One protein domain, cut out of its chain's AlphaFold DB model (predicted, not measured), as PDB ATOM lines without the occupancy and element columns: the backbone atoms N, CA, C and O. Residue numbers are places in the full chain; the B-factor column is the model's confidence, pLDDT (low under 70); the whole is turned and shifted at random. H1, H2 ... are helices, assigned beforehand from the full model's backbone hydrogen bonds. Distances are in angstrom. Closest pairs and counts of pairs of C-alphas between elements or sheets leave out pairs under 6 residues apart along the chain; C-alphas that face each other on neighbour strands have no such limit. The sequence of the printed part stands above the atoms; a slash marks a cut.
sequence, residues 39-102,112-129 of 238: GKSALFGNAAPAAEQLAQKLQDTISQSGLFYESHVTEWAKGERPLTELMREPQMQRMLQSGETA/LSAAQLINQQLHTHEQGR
ATOM      1  N   GLY A  39     -16.963 -12.729 -18.419       83.12
ATOM      2  CA  GLY A  39     -18.301 -13.298 -18.336       83.12
ATOM      3  C   GLY A  39     -18.497 -14.371 -19.404       83.12
ATOM      4  O   GLY A  39     -18.442 -14.089 -20.596       83.12
ATOM      5  N   LYS A  40     -18.733 -15.617 -18.979       82.88
ATOM      6  CA  LYS A  40     -18.932 -16.767 -19.886       82.88
ATOM      7  C   LYS A  40     -20.345 -16.844 -20.473       82.88
ATOM      8  O   LYS A  40     -20.580 -17.603 -21.407       82.88
ATOM      9  N   SER A  41     -21.281 -16.100 -19.898       86.94
ATOM     10  CA  SER A  41     -22.687 -16.050 -20.288       86.94
ATOM     11  C   SER A  41     -23.218 -14.636 -20.110       86.94
ATOM     12  O   SER A  41     -22.723 -13.904 -19.247       86.94
ATOM     13  N   ALA A  42     -24.256 -14.289 -20.869       89.38
ATOM     14  CA  ALA A  42     -24.971 -13.039 -20.668       89.38
ATOM     15  C   ALA A  42     -25.504 -12.934 -19.227       89.38
ATOM     16  O   ALA A  42     -25.965 -13.927 -18.651       89.38
ATOM     17  N   LEU A  43     -25.424 -11.739 -18.637       88.31
ATOM     18  CA  LEU A  43     -25.915 -11.491 -17.278       88.31
ATOM     19  C   LEU A  43     -27.440 -11.617 -17.197       88.31
ATOM     20  O   LEU A  43     -27.960 -12.155 -16.216       88.31
ATOM     21  N   PHE A  44     -28.138 -11.170 -18.241       89.19
ATOM     22  CA  PHE A  44     -29.592 -11.140 -18.330       89.19
ATOM     23  C   PHE A  44     -30.083 -11.840 -19.602       89.19
ATOM     24  O   PHE A  44     -29.370 -11.945 -20.600       89.19
ATOM     25  N   GLY A  45     -31.322 -12.337 -19.561       86.12
ATOM     26  CA  GLY A  45     -32.044 -12.755 -20.768       86.12
ATOM     27  C   GLY A  45     -32.568 -11.543 -21.543       86.12
ATOM     28  O   GLY A  45     -32.354 -10.416 -21.131       86.12
ATOM     29  N   ASN A  46     -33.320 -11.752 -22.625       80.25
ATOM     30  CA  ASN A  46     -33.748 -10.681 -23.549       80.25
ATOM     31  C   ASN A  46     -34.686  -9.598 -22.960       80.25
ATOM     32  O   ASN A  46     -35.041  -8.661 -23.669       80.25
ATOM     33  N   ALA A  47     -35.126  -9.727 -21.708       80.38
ATOM     34  CA  ALA A  47     -35.991  -8.754 -21.044       80.38
ATOM     35  C   ALA A  47     -35.181  -7.830 -20.125       80.38
ATOM     36  O   ALA A  47     -34.162  -8.232 -19.561       80.38
ATOM     37  N   ALA A  48     -35.657  -6.598 -19.938       78.19
ATOM     38  CA  ALA A  48     -35.095  -5.704 -18.933       78.19
ATOM     39  C   ALA A  48     -35.380  -6.271 -17.525       78.19
ATOM     40  O   ALA A  48     -36.552  -6.484 -17.196       78.19
ATOM     41  N   PRO A  49     -34.350  -6.549 -16.704       83.25
ATOM     42  CA  PRO A  49     -34.547  -7.042 -15.345       83.25
ATOM     43  C   PRO A  49     -35.137  -5.951 -14.441       83.25
ATOM     44  O   PRO A  49     -34.933  -4.758 -14.670       83.25
ATOM     45  N   ALA A  50     -35.827  -6.361 -13.373       86.50
ATOM     46  CA  ALA A  50     -36.145  -5.456 -12.268       86.50
ATOM     47  C   ALA A  50     -34.851  -4.979 -11.580       86.50
ATOM     48  O   ALA A  50     -33.843  -5.692 -11.593       86.50
ATOM     49  N   ALA A  51     -34.876  -3.794 -10.964       83.50
ATOM     50  CA  ALA A  51     -33.687  -3.176 -10.372       83.50
ATOM     51  C   ALA A  51     -33.052  -4.053  -9.276       83.50
ATOM     52  O   ALA A  51     -31.832  -4.184  -9.209       83.50
ATOM     53  N   GLU A  52     -33.872  -4.727  -8.473       86.06
ATOM     54  CA  GLU A  52     -33.424  -5.611  -7.396       86.06
ATOM     55  C   GLU A  52     -32.732  -6.862  -7.952       86.06
ATOM     56  O   GLU A  52     -31.701  -7.299  -7.443       86.06
ATOM     57  N   GLN A  53     -33.260  -7.421  -9.045       88.50
ATOM     58  CA  GLN A  53     -32.666  -8.584  -9.710       88.50
ATOM     59  C   GLN A  53     -31.346  -8.222 -10.394       88.50
ATOM     60  O   GLN A  53     -30.395  -9.003 -10.356       88.50
ATOM     61  N   LEU A  54     -31.283  -7.033 -10.999       87.62
ATOM     62  CA  LEU A  54     -30.059  -6.468 -11.560       87.62
ATOM     63  C   LEU A  54     -28.980  -6.340 -10.478       87.62
ATOM     64  O   LEU A  54     -27.874  -6.845 -10.665       87.62
ATOM     65  N   ALA A  55     -29.316  -5.729  -9.338       87.88
ATOM     66  CA  ALA A  55     -28.398  -5.561  -8.215       87.88
ATOM     67  C   ALA A  55     -27.876  -6.909  -7.695       87.88
ATOM     68  O   ALA A  55     -26.661  -7.097  -7.611       87.88
ATOM     69  N   GLN A  56     -28.770  -7.874  -7.442       90.56
ATOM     70  CA  GLN A  56     -28.376  -9.201  -6.969       90.56
ATOM     71  C   GLN A  56     -27.468  -9.917  -7.974       90.56
ATOM     72  O   GLN A  56     -26.442 -10.478  -7.602       90.56
ATOM     73  N   LYS A  57     -27.799  -9.865  -9.270       91.56
ATOM     74  CA  LYS A  57     -27.009 -10.541 -10.306       91.56
ATOM     75  C   LYS A  57     -25.605  -9.953 -10.438       91.56
ATOM     76  O   LYS A  57     -24.643 -10.704 -10.613       91.56
ATOM     77  N   LEU A  58     -25.478  -8.629 -10.366       90.69
ATOM     78  CA  LEU A  58     -24.184  -7.946 -10.393       90.69
ATOM     79  C   LEU A  58     -23.363  -8.268  -9.140       90.69
ATOM     80  O   LEU A  58     -22.179  -8.579  -9.261       90.69
ATOM     81  N   GLN A  59     -23.996  -8.269  -7.962       91.44
ATOM     82  CA  GLN A  59     -23.361  -8.684  -6.713       91.44
ATOM     83  C   GLN A  59     -22.835 -10.118  -6.817       91.44
ATOM     84  O   GLN A  59     -21.645 -10.342  -6.607       91.44
ATOM     85  N   ASP A  60     -23.679 -11.069  -7.222       90.38
ATOM     86  CA  ASP A  60     -23.305 -12.478  -7.375       90.38
ATOM     87  C   ASP A  60     -22.137 -12.648  -8.348       90.38
ATOM     88  O   ASP A  60     -21.222 -13.429  -8.092       90.38
ATOM     89  N   THR A  61     -22.136 -11.887  -9.447       90.44
ATOM     90  CA  THR A  61     -21.077 -11.931 -10.466       90.44
ATOM     91  C   THR A  61     -19.713 -11.554  -9.887       90.44
ATOM     92  O   THR A  61     -18.709 -12.170 -10.243       90.44
ATOM     93  N   ILE A  62     -19.662 -10.574  -8.982       90.69
ATOM     94  CA  ILE A  62     -18.419 -10.146  -8.332       90.69
ATOM     95  C   ILE A  62     -18.067 -11.051  -7.154       90.69
ATOM     96  O   ILE A  62     -16.925 -11.501  -7.062       90.69
ATOM     97  N   SER A  63     -19.024 -11.367  -6.284       88.88
ATOM     98  CA  SER A  63     -18.794 -12.205  -5.104       88.88
ATOM     99  C   SER A  63     -18.354 -13.619  -5.483       88.88
ATOM    100  O   SER A  63     -17.436 -14.147  -4.870       88.88
ATOM    101  N   GLN A  64     -18.931 -14.212  -6.529       86.94
ATOM    102  CA  GLN A  64     -18.619 -15.581  -6.963       86.94
ATOM    103  C   GLN A  64     -17.532 -15.631  -8.052       86.94
ATOM    104  O   GLN A  64     -17.261 -16.686  -8.624       86.94
ATOM    105  N   SER A  65     -16.884 -14.499  -8.352       86.62
ATOM    106  CA  SER A  65     -15.790 -14.426  -9.331       86.62
ATOM    107  C   SER A  65     -14.540 -15.210  -8.908       86.62
ATOM    108  O   SER A  65     -13.682 -15.514  -9.737       86.62
ATOM    109  N   GLY A  66     -14.421 -15.526  -7.614       87.56
ATOM    110  CA  GLY A  66     -13.226 -16.091  -7.006       87.56
ATOM    111  C   GLY A  66     -12.142 -15.054  -6.693       87.56
ATOM    112  O   GLY A  66     -11.098 -15.442  -6.175       87.56
ATOM    113  N   LEU A  67     -12.341 -13.756  -6.963       89.12
ATOM    114  CA  LEU A  67     -11.351 -12.720  -6.618       89.12
ATOM    115  C   LEU A  67     -11.163 -12.551  -5.103       89.12
ATOM    116  O   LEU A  67     -10.085 -12.183  -4.653       89.12
ATOM    117  N   PHE A  68     -12.196 -12.857  -4.318       89.88
ATOM    118  CA  PHE A  68     -12.231 -12.636  -2.868       89.88
ATOM    119  C   PHE A  68     -12.031 -13.921  -2.057       89.88
ATOM    120  O   PHE A  68     -12.337 -13.953  -0.866       89.88
ATOM    121  N   TYR A  69     -11.501 -14.976  -2.685       90.00
ATOM    122  CA  TYR A  69     -11.340 -16.296  -2.074       90.00
ATOM    123  C   TYR A  69     -10.652 -16.247  -0.700       90.00
ATOM    124  O   TYR A  69     -11.146 -16.843   0.250       90.00
ATOM    125  N   GLU A  70      -9.556 -15.499  -0.556       88.44
ATOM    126  CA  GLU A  70      -8.829 -15.395   0.720       88.44
ATOM    127  C   GLU A  70      -9.669 -14.740   1.831       88.44
ATOM    128  O   GLU A  70      -9.641 -15.187   2.983       88.44
ATOM    129  N   SER A  71     -10.475 -13.731   1.480       89.56
ATOM    130  CA  SER A  71     -11.435 -13.112   2.404       89.56
ATOM    131  C   SER A  71     -12.491 -14.126   2.828       89.56
ATOM    132  O   SER A  71     -12.736 -14.303   4.018       89.56
ATOM    133  N   HIS A  72     -13.057 -14.866   1.874       92.62
ATOM    134  CA  HIS A  72     -14.077 -15.875   2.154       92.62
ATOM    135  C   HIS A  72     -13.540 -17.048   2.991       92.62
ATOM    136  O   HIS A  72     -14.243 -17.538   3.873       92.62
ATOM    137  N   VAL A  73     -12.290 -17.480   2.776       90.94
ATOM    138  CA  VAL A  73     -11.616 -18.478   3.630       90.94
ATOM    139  C   VAL A  73     -11.447 -17.943   5.049       90.94
ATOM    140  O   VAL A  73     -11.654 -18.681   6.012       90.94
ATOM    141  N   THR A  74     -11.108 -16.662   5.190       93.69
ATOM    142  CA  THR A  74     -10.974 -16.012   6.496       93.69
ATOM    143  C   THR A  74     -12.319 -15.928   7.225       93.69
ATOM    144  O   THR A  74     -12.394 -16.291   8.397       93.69
ATOM    145  N   GLU A  75     -13.386 -15.506   6.546       92.06
ATOM    146  CA  GLU A  75     -14.762 -15.481   7.075       92.06
ATOM    147  C   GLU A  75     -15.224 -16.882   7.495       92.06
ATOM    148  O   GLU A  75     -15.785 -17.068   8.574       92.06
ATOM    149  N   TRP A  76     -14.942 -17.895   6.675       93.94
ATOM    150  CA  TRP A  76     -15.241 -19.285   7.007       93.94
ATOM    151  C   TRP A  76     -14.472 -19.754   8.247       93.94
ATOM    152  O   TRP A  76     -15.069 -20.340   9.150       93.94
ATOM    153  N   ALA A  77     -13.174 -19.451   8.340       95.06
ATOM    154  CA  ALA A  77     -12.353 -19.797   9.501       95.06
ATOM    155  C   ALA A  77     -12.839 -19.110  10.791       95.06
ATOM    156  O   ALA A  77     -12.680 -19.663  11.879       95.06
ATOM    157  N   LYS A  78     -13.464 -17.932  10.670       95.94
ATOM    158  CA  LYS A  78     -14.131 -17.209  11.765       95.94
ATOM    159  C   LYS A  78     -15.557 -17.698  12.057       95.94
ATOM    160  O   LYS A  78     -16.128 -17.300  13.067       95.94
ATOM    161  N   GLY A  79     -16.133 -18.548  11.206       93.62
ATOM    162  CA  GLY A  79     -17.518 -19.016  11.313       93.62
ATOM    163  C   GLY A  79     -18.574 -18.027  10.800       93.62
ATOM    164  O   GLY A  79     -19.762 -18.260  10.998       93.62
ATOM    165  N   GLU A  80     -18.165 -16.948  10.131       95.12
ATOM    166  CA  GLU A  80     -19.046 -15.926   9.539       95.12
ATOM    167  C   GLU A  80     -19.636 -16.384   8.196       95.12
ATOM    168  O   GLU A  80     -20.671 -15.880   7.761       95.12
ATOM    169  N   ARG A  81     -19.003 -17.376   7.556       93.31
ATOM    170  CA  ARG A  81     -19.436 -17.966   6.286       93.31
ATOM    171  C   ARG A  81     -19.560 -19.491   6.384       93.31
ATOM    172  O   ARG A  81     -18.636 -20.150   6.863       93.31
ATOM    173  N   PRO A  82     -20.656 -20.101   5.897       94.88
ATOM    174  CA  PRO A  82     -20.802 -21.554   5.899       94.88
ATOM    175  C   PRO A  82     -19.890 -22.228   4.861       94.88
ATOM    176  O   PRO A  82     -19.673 -21.721   3.760       94.88
ATOM    177  N   LEU A  83     -19.415 -23.442   5.170       91.12
ATOM    178  CA  LEU A  83     -18.564 -24.229   4.263       91.12
ATOM    179  C   LEU A  83     -19.225 -24.484   2.896       91.12
ATOM    180  O   LEU A  83     -18.539 -24.545   1.881       91.12
ATOM    181  N   THR A  84     -20.553 -24.606   2.847       92.44
ATOM    182  CA  THR A  84     -21.308 -24.812   1.600       92.44
ATOM    183  C   THR A  84     -21.176 -23.647   0.622       92.44
ATOM    184  O   THR A  84     -21.223 -23.870  -0.586       92.44
ATOM    185  N   GLU A  85     -20.989 -22.420   1.110       90.69
ATOM    186  CA  GLU A  85     -20.682 -21.267   0.262       90.69
ATOM    187  C   GLU A  85     -19.230 -21.286  -0.199       90.69
ATOM    188  O   GLU A  85     -18.974 -21.083  -1.380       90.69
ATOM    189  N   LEU A  86     -18.291 -21.637   0.683       90.00
ATOM    190  CA  LEU A  86     -16.883 -21.762   0.302       90.00
ATOM    191  C   LEU A  86     -16.671 -22.855  -0.762       90.00
ATOM    192  O   LEU A  86     -15.862 -22.704  -1.671       90.00
ATOM    193  N   MET A  87     -17.443 -23.945  -0.715       90.38
ATOM    194  CA  MET A  87     -17.434 -24.985  -1.754       90.38
ATOM    195  C   MET A  87     -17.958 -24.499  -3.114       90.38
ATOM    196  O   MET A  87     -17.702 -25.152  -4.129       90.38
ATOM    197  N   ARG A  88     -18.690 -23.377  -3.164       88.81
ATOM    198  CA  ARG A  88     -19.122 -22.748  -4.421       88.81
ATOM    199  C   ARG A  88     -18.038 -21.883  -5.063       88.81
ATOM    200  O   ARG A  88     -18.214 -21.487  -6.212       88.81
ATOM    201  N   GLU A  89     -16.923 -21.640  -4.375       90.56
ATOM    202  CA  GLU A  89     -15.808 -20.877  -4.930       90.56
ATOM    203  C   GLU A  89     -15.160 -21.592  -6.126       90.56
ATOM    204  O   GLU A  89     -14.908 -22.806  -6.062       90.56
ATOM    205  N   PRO A  90     -14.795 -20.862  -7.198       86.56
ATOM    206  CA  PRO A  90     -14.151 -21.445  -8.375       86.56
ATOM    207  C   PRO A  90     -12.836 -22.179  -8.072       86.56
ATOM    208  O   PRO A  90     -12.462 -23.115  -8.782       86.56
ATOM    209  N   GLN A  91     -12.087 -21.749  -7.052       85.19
ATOM    210  CA  GLN A  91     -10.844 -22.397  -6.617       85.19
ATOM    211  C   GLN A  91     -11.130 -23.757  -5.972       85.19
ATOM    212  O   GLN A  91     -10.480 -24.742  -6.322       85.19
ATOM    213  N   MET A  92     -12.138 -23.833  -5.096       87.12
ATOM    214  CA  MET A  92     -12.531 -25.087  -4.449       87.12
ATOM    215  C   MET A  92     -13.118 -26.068  -5.453       87.12
ATOM    216  O   MET A  92     -12.688 -27.218  -5.501       87.12
ATOM    217  N   GLN A  93     -14.023 -25.615  -6.324       86.19
ATOM    218  CA  GLN A  93     -14.599 -26.459  -7.376       86.19
ATOM    219  C   GLN A  93     -13.527 -27.064  -8.281       86.19
ATOM    220  O   GLN A  93     -13.614 -28.240  -8.629       86.19
ATOM    221  N   ARG A  94     -12.493 -26.291  -8.632       80.56
ATOM    222  CA  ARG A  94     -11.359 -26.808  -9.407       80.56
ATOM    223  C   ARG A  94     -10.498 -27.779  -8.618       80.56
ATOM    224  O   ARG A  94     -10.059 -28.755  -9.206       80.56
ATOM    225  N   MET A  95     -10.279 -27.560  -7.322       79.94
ATOM    226  CA  MET A  95      -9.541 -28.509  -6.479       79.94
ATOM    227  C   MET A  95     -10.272 -29.856  -6.353       79.94
ATOM    228  O   MET A  95      -9.654 -30.915  -6.422       79.94
ATOM    229  N   LEU A  96     -11.600 -29.824  -6.223       77.38
ATOM    230  CA  LEU A  96     -12.436 -31.028  -6.234       77.38
ATOM    231  C   LEU A  96     -12.366 -31.748  -7.594       77.38
ATOM    232  O   LEU A  96     -12.165 -32.959  -7.633       77.38
ATOM    233  N   GLN A  97     -12.428 -31.007  -8.706       73.75
ATOM    234  CA  GLN A  97     -12.296 -31.564 -10.063       73.75
ATOM    235  C   GLN A  97     -10.870 -32.053 -10.384       73.75
ATOM    236  O   GLN A  97     -10.690 -33.003 -11.150       73.75
ATOM    237  N   SER A  98      -9.832 -31.429  -9.815       64.62
ATOM    238  CA  SER A  98      -8.433 -31.833 -10.003       64.62
ATOM    239  C   SER A  98      -8.107 -33.131  -9.263       64.62
ATOM    240  O   SER A  98      -7.352 -33.956  -9.783       64.62
ATOM    241  N   GLY A  99      -8.764 -33.380  -8.123       60.69
ATOM    242  CA  GLY A  99      -8.733 -34.665  -7.419       60.69
ATOM    243  C   GLY A  99      -9.251 -35.841  -8.259       60.69
ATOM    244  O   GLY A  99      -8.723 -36.945  -8.155       60.69
ATOM    245  N   GLU A 100     -10.214 -35.605  -9.155       54.34
ATOM    246  CA  GLU A 100     -10.754 -36.617 -10.080       54.34
ATOM    247  C   GLU A 100      -9.965 -36.723 -11.403       54.34
ATOM    248  O   GLU A 100     -10.053 -37.727 -12.116       54.34
ATOM    249  N   THR A 101      -9.169 -35.706 -11.753       53.22
ATOM    250  CA  THR A 101      -8.483 -35.588 -13.056       53.22
ATOM    251  C   THR A 101      -6.964 -35.754 -13.000       53.22
ATOM    252  O   THR A 101      -6.318 -35.682 -14.048       53.22
ATOM    253  N   ALA A 102      -6.379 -36.099 -11.846       54.34
ATOM    254  CA  ALA A 102      -4.955 -36.446 -11.723       54.34
ATOM    255  C   ALA A 102      -4.500 -37.546 -12.717       54.34
ATOM    256  O   ALA A 102      -3.350 -37.552 -13.145       54.34
ATOM    257  N   LEU A 112      -3.250 -22.836 -17.125       66.31
ATOM    258  CA  LEU A 112      -3.097 -21.406 -17.396       66.31
ATOM    259  C   LEU A 112      -4.244 -20.573 -16.793       66.31
ATOM    260  O   LEU A 112      -4.044 -19.400 -16.485       66.31
ATOM    261  N   SER A 113      -5.421 -21.169 -16.564       71.06
ATOM    262  CA  SER A 113      -6.570 -20.464 -15.984       71.06
ATOM    263  C   SER A 113      -6.385 -20.175 -14.490       71.06
ATOM    264  O   SER A 113      -6.825 -19.140 -13.987       71.06
ATOM    265  N   ALA A 114      -5.686 -21.056 -13.764       73.81
ATOM    266  CA  ALA A 114      -5.323 -20.833 -12.365       73.81
ATOM    267  C   ALA A 114      -4.303 -19.709 -12.214       73.81
ATOM    268  O   ALA A 114      -4.502 -18.821 -11.388       73.81
ATOM    269  N   ALA A 115      -3.274 -19.703 -13.061       75.38
ATOM    270  CA  ALA A 115      -2.297 -18.622 -13.120       75.38
ATOM    271  C   ALA A 115      -2.954 -17.253 -13.378       75.38
ATOM    272  O   ALA A 115      -2.624 -16.276 -12.709       75.38
ATOM    273  N   GLN A 116      -3.914 -17.192 -14.307       78.56
ATOM    274  CA  GLN A 116      -4.668 -15.970 -14.610       78.56
ATOM    275  C   GLN A 116      -5.495 -15.483 -13.416       78.56
ATOM    276  O   GLN A 116      -5.424 -14.308 -13.073       78.56
ATOM    277  N   LEU A 117      -6.232 -16.373 -12.743       82.44
ATOM    278  CA  LEU A 117      -7.034 -16.001 -11.571       82.44
ATOM    279  C   LEU A 117      -6.179 -15.487 -10.410       82.44
ATOM    280  O   LEU A 117      -6.553 -14.505  -9.779       82.44
ATOM    281  N   ILE A 118      -5.022 -16.102 -10.155       83.69
ATOM    282  CA  ILE A 118      -4.082 -15.633  -9.125       83.69
ATOM    283  C   ILE A 118      -3.571 -14.228  -9.468       83.69
ATOM    284  O   ILE A 118      -3.521 -13.353  -8.608       83.69
ATOM    285  N   ASN A 119      -3.229 -13.988 -10.736       82.00
ATOM    286  CA  ASN A 119      -2.788 -12.669 -11.178       82.00
ATOM    287  C   ASN A 119      -3.897 -11.610 -11.022       82.00
ATOM    288  O   ASN A 119      -3.620 -10.505 -10.562       82.00
ATOM    289  N   GLN A 120      -5.150 -11.965 -11.323       84.50
ATOM    290  CA  GLN A 120      -6.304 -11.084 -11.119       84.50
ATOM    291  C   GLN A 120      -6.562 -10.796  -9.633       84.50
ATOM    292  O   GLN A 120      -6.793  -9.644  -9.280       84.50
ATOM    293  N   GLN A 121      -6.460 -11.800  -8.753       86.88
ATOM    294  CA  GLN A 121      -6.574 -11.615  -7.298       86.88
ATOM    295  C   GLN A 121      -5.527 -10.634  -6.768       86.88
ATOM    296  O   GLN A 121      -5.872  -9.683  -6.065       86.88
ATOM    297  N   LEU A 122      -4.260 -10.827  -7.154       84.56
ATOM    298  CA  LEU A 122      -3.170  -9.946  -6.745       84.56
ATOM    299  C   LEU A 122      -3.400  -8.515  -7.246       84.56
ATOM    300  O   LEU A 122      -3.314  -7.571  -6.468       84.56
ATOM    301  N   HIS A 123      -3.780  -8.353  -8.516       82.31
ATOM    302  CA  HIS A 123      -4.077  -7.045  -9.097       82.31
ATOM    303  C   HIS A 123      -5.240  -6.334  -8.391       82.31
ATOM    304  O   HIS A 123      -5.151  -5.139  -8.104       82.31
ATOM    305  N   THR A 124      -6.322  -7.052  -8.078       86.69
ATOM    306  CA  THR A 124      -7.456  -6.495  -7.329       86.69
ATOM    307  C   THR A 124      -7.049  -6.081  -5.920       86.69
ATOM    308  O   THR A 124      -7.479  -5.023  -5.462       86.69
ATOM    309  N   HIS A 125      -6.195  -6.855  -5.251       85.19
ATOM    310  CA  HIS A 125      -5.686  -6.510  -3.927       85.19
ATOM    311  C   HIS A 125      -4.753  -5.287  -3.961       85.19
ATOM    312  O   HIS A 125      -4.880  -4.391  -3.130       85.19
ATOM    313  N   GLU A 126      -3.847  -5.217  -4.938       86.00
ATOM    314  CA  GLU A 126      -2.879  -4.122  -5.080       86.00
ATOM    315  C   GLU A 126      -3.524  -2.807  -5.537       86.00
ATOM    316  O   GLU A 126      -3.172  -1.742  -5.034       86.00
ATOM    317  N   GLN A 127      -4.458  -2.858  -6.492       84.81
ATOM    318  CA  GLN A 127      -5.037  -1.657  -7.111       84.81
ATOM    319  C   GLN A 127      -6.426  -1.290  -6.587       84.81
ATOM    320  O   GLN A 127      -6.938  -0.224  -6.926       84.81
ATOM    321  N   GLY A 128      -7.083  -2.172  -5.829       87.88
ATOM    322  CA  GLY A 128      -8.476  -1.978  -5.424       87.88
ATOM    323  C   GLY A 128      -9.439  -1.886  -6.613       87.88
ATOM    324  O   GLY A 128     -10.480  -1.237  -6.507       87.88
ATOM    325  N   ARG A 129      -9.076  -2.483  -7.759       90.69
ATOM    326  CA  ARG A 129      -9.822  -2.428  -9.021       90.69
ATOM    327  C   ARG A 129     -10.277  -3.815  -9.452       90.69
ATOM    328  O   ARG A 129      -9.506  -4.772  -9.454       90.69
TER     329      ARG A 129
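What this domain is: This is residues 39 to 102 and 112 to 129 of the 238 residues of the protein "Flagellar hook-length control protein FliK" of Duganella sp. HH105 (UniProt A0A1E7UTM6). This is an open, loosely gathered set of helices: H1 forms an arm at one end of the longest axis, with residues 39 to 50 folding back beneath its length, while H2, H3, H4 and H5 spread across the other end. H2 with the small H3 beside it makes the one touching pair of helices, H4 points away from it with residues 97 to 102 sticking out free, and H5 runs near H4 across the cut. The printed part has 82 residues with five named helices, in the order H1, H2, H3, H4, H5, and no named strand; the class is all helix. The whole is loose, with a radius of gyration of the C-alphas of 14.9 A, and spans 42 by 30 by 30 A.

How they stand to each other: Residues 39 to 50 hold no named element, and H1, residues 51 to 63, follows them. H1 touches no helix; it is apart from H2, residues 69 to 78, to which a tight link of 5 residues joins it. H2 touches H3, residues 83 to 86, with the closest C-alphas those of Trp 76 and Leu 83, 6.6 A apart. H4, residues 90 to 101, is close to H3 but not clearly touching, the closest C-alphas being those of Leu 86 and Met 92, 7.3 A apart. H4 and H2 are also close but not clearly touching, about perpendicular at 85 degrees, with the C-alphas of Tyr 69 and Gln 91 the closest at 7.6 A. H5, residues 112 to 127, is near H4, with 6 pairs of C-alphas within 10 A and the closest 8.1 A apart. H5 is only just apart from H2, at 8.5 A between their closest C-alphas. H1 is apart from H3, H4 and H5, and H3 is apart from H5. In H1, H2 and H5 every O i to N i+4 pair is within hydrogen-bond range; in H4 7 of 8 are, and H3 is too short for such a pair.

Where its parts are: H1 has 13 residues and is 18.2 A long, beginning at C-alpha 51, (-33.687, -3.176, -10.372). H2 has 10 residues and measures 14.1 A, H3 has 4 and measures 5.0 A, and H4 has 12 and measures 15.9 A, beginning at C-alpha 90, (-14.151, -21.445, -8.375). H5, the longest, has 16 residues over 22.4 A and ends at C-alpha 127, (-5.037, -1.657, -7.111).

The domain as a whole: The two C-alphas farthest apart are those of Ala 51 and Ala 102, 44.0 A. Residues 103 to 111 are not printed, and the gap from C-alpha 102 to C-alpha 112 is 16.2 A. The links H1 to H2, H2 to H3 and H3 to H4 are tight; the link H4 to H5 runs across the cut. Mean pLDDT of the printed part is 84.9, and it is under 70 at residues 98 to 102 and residue 112.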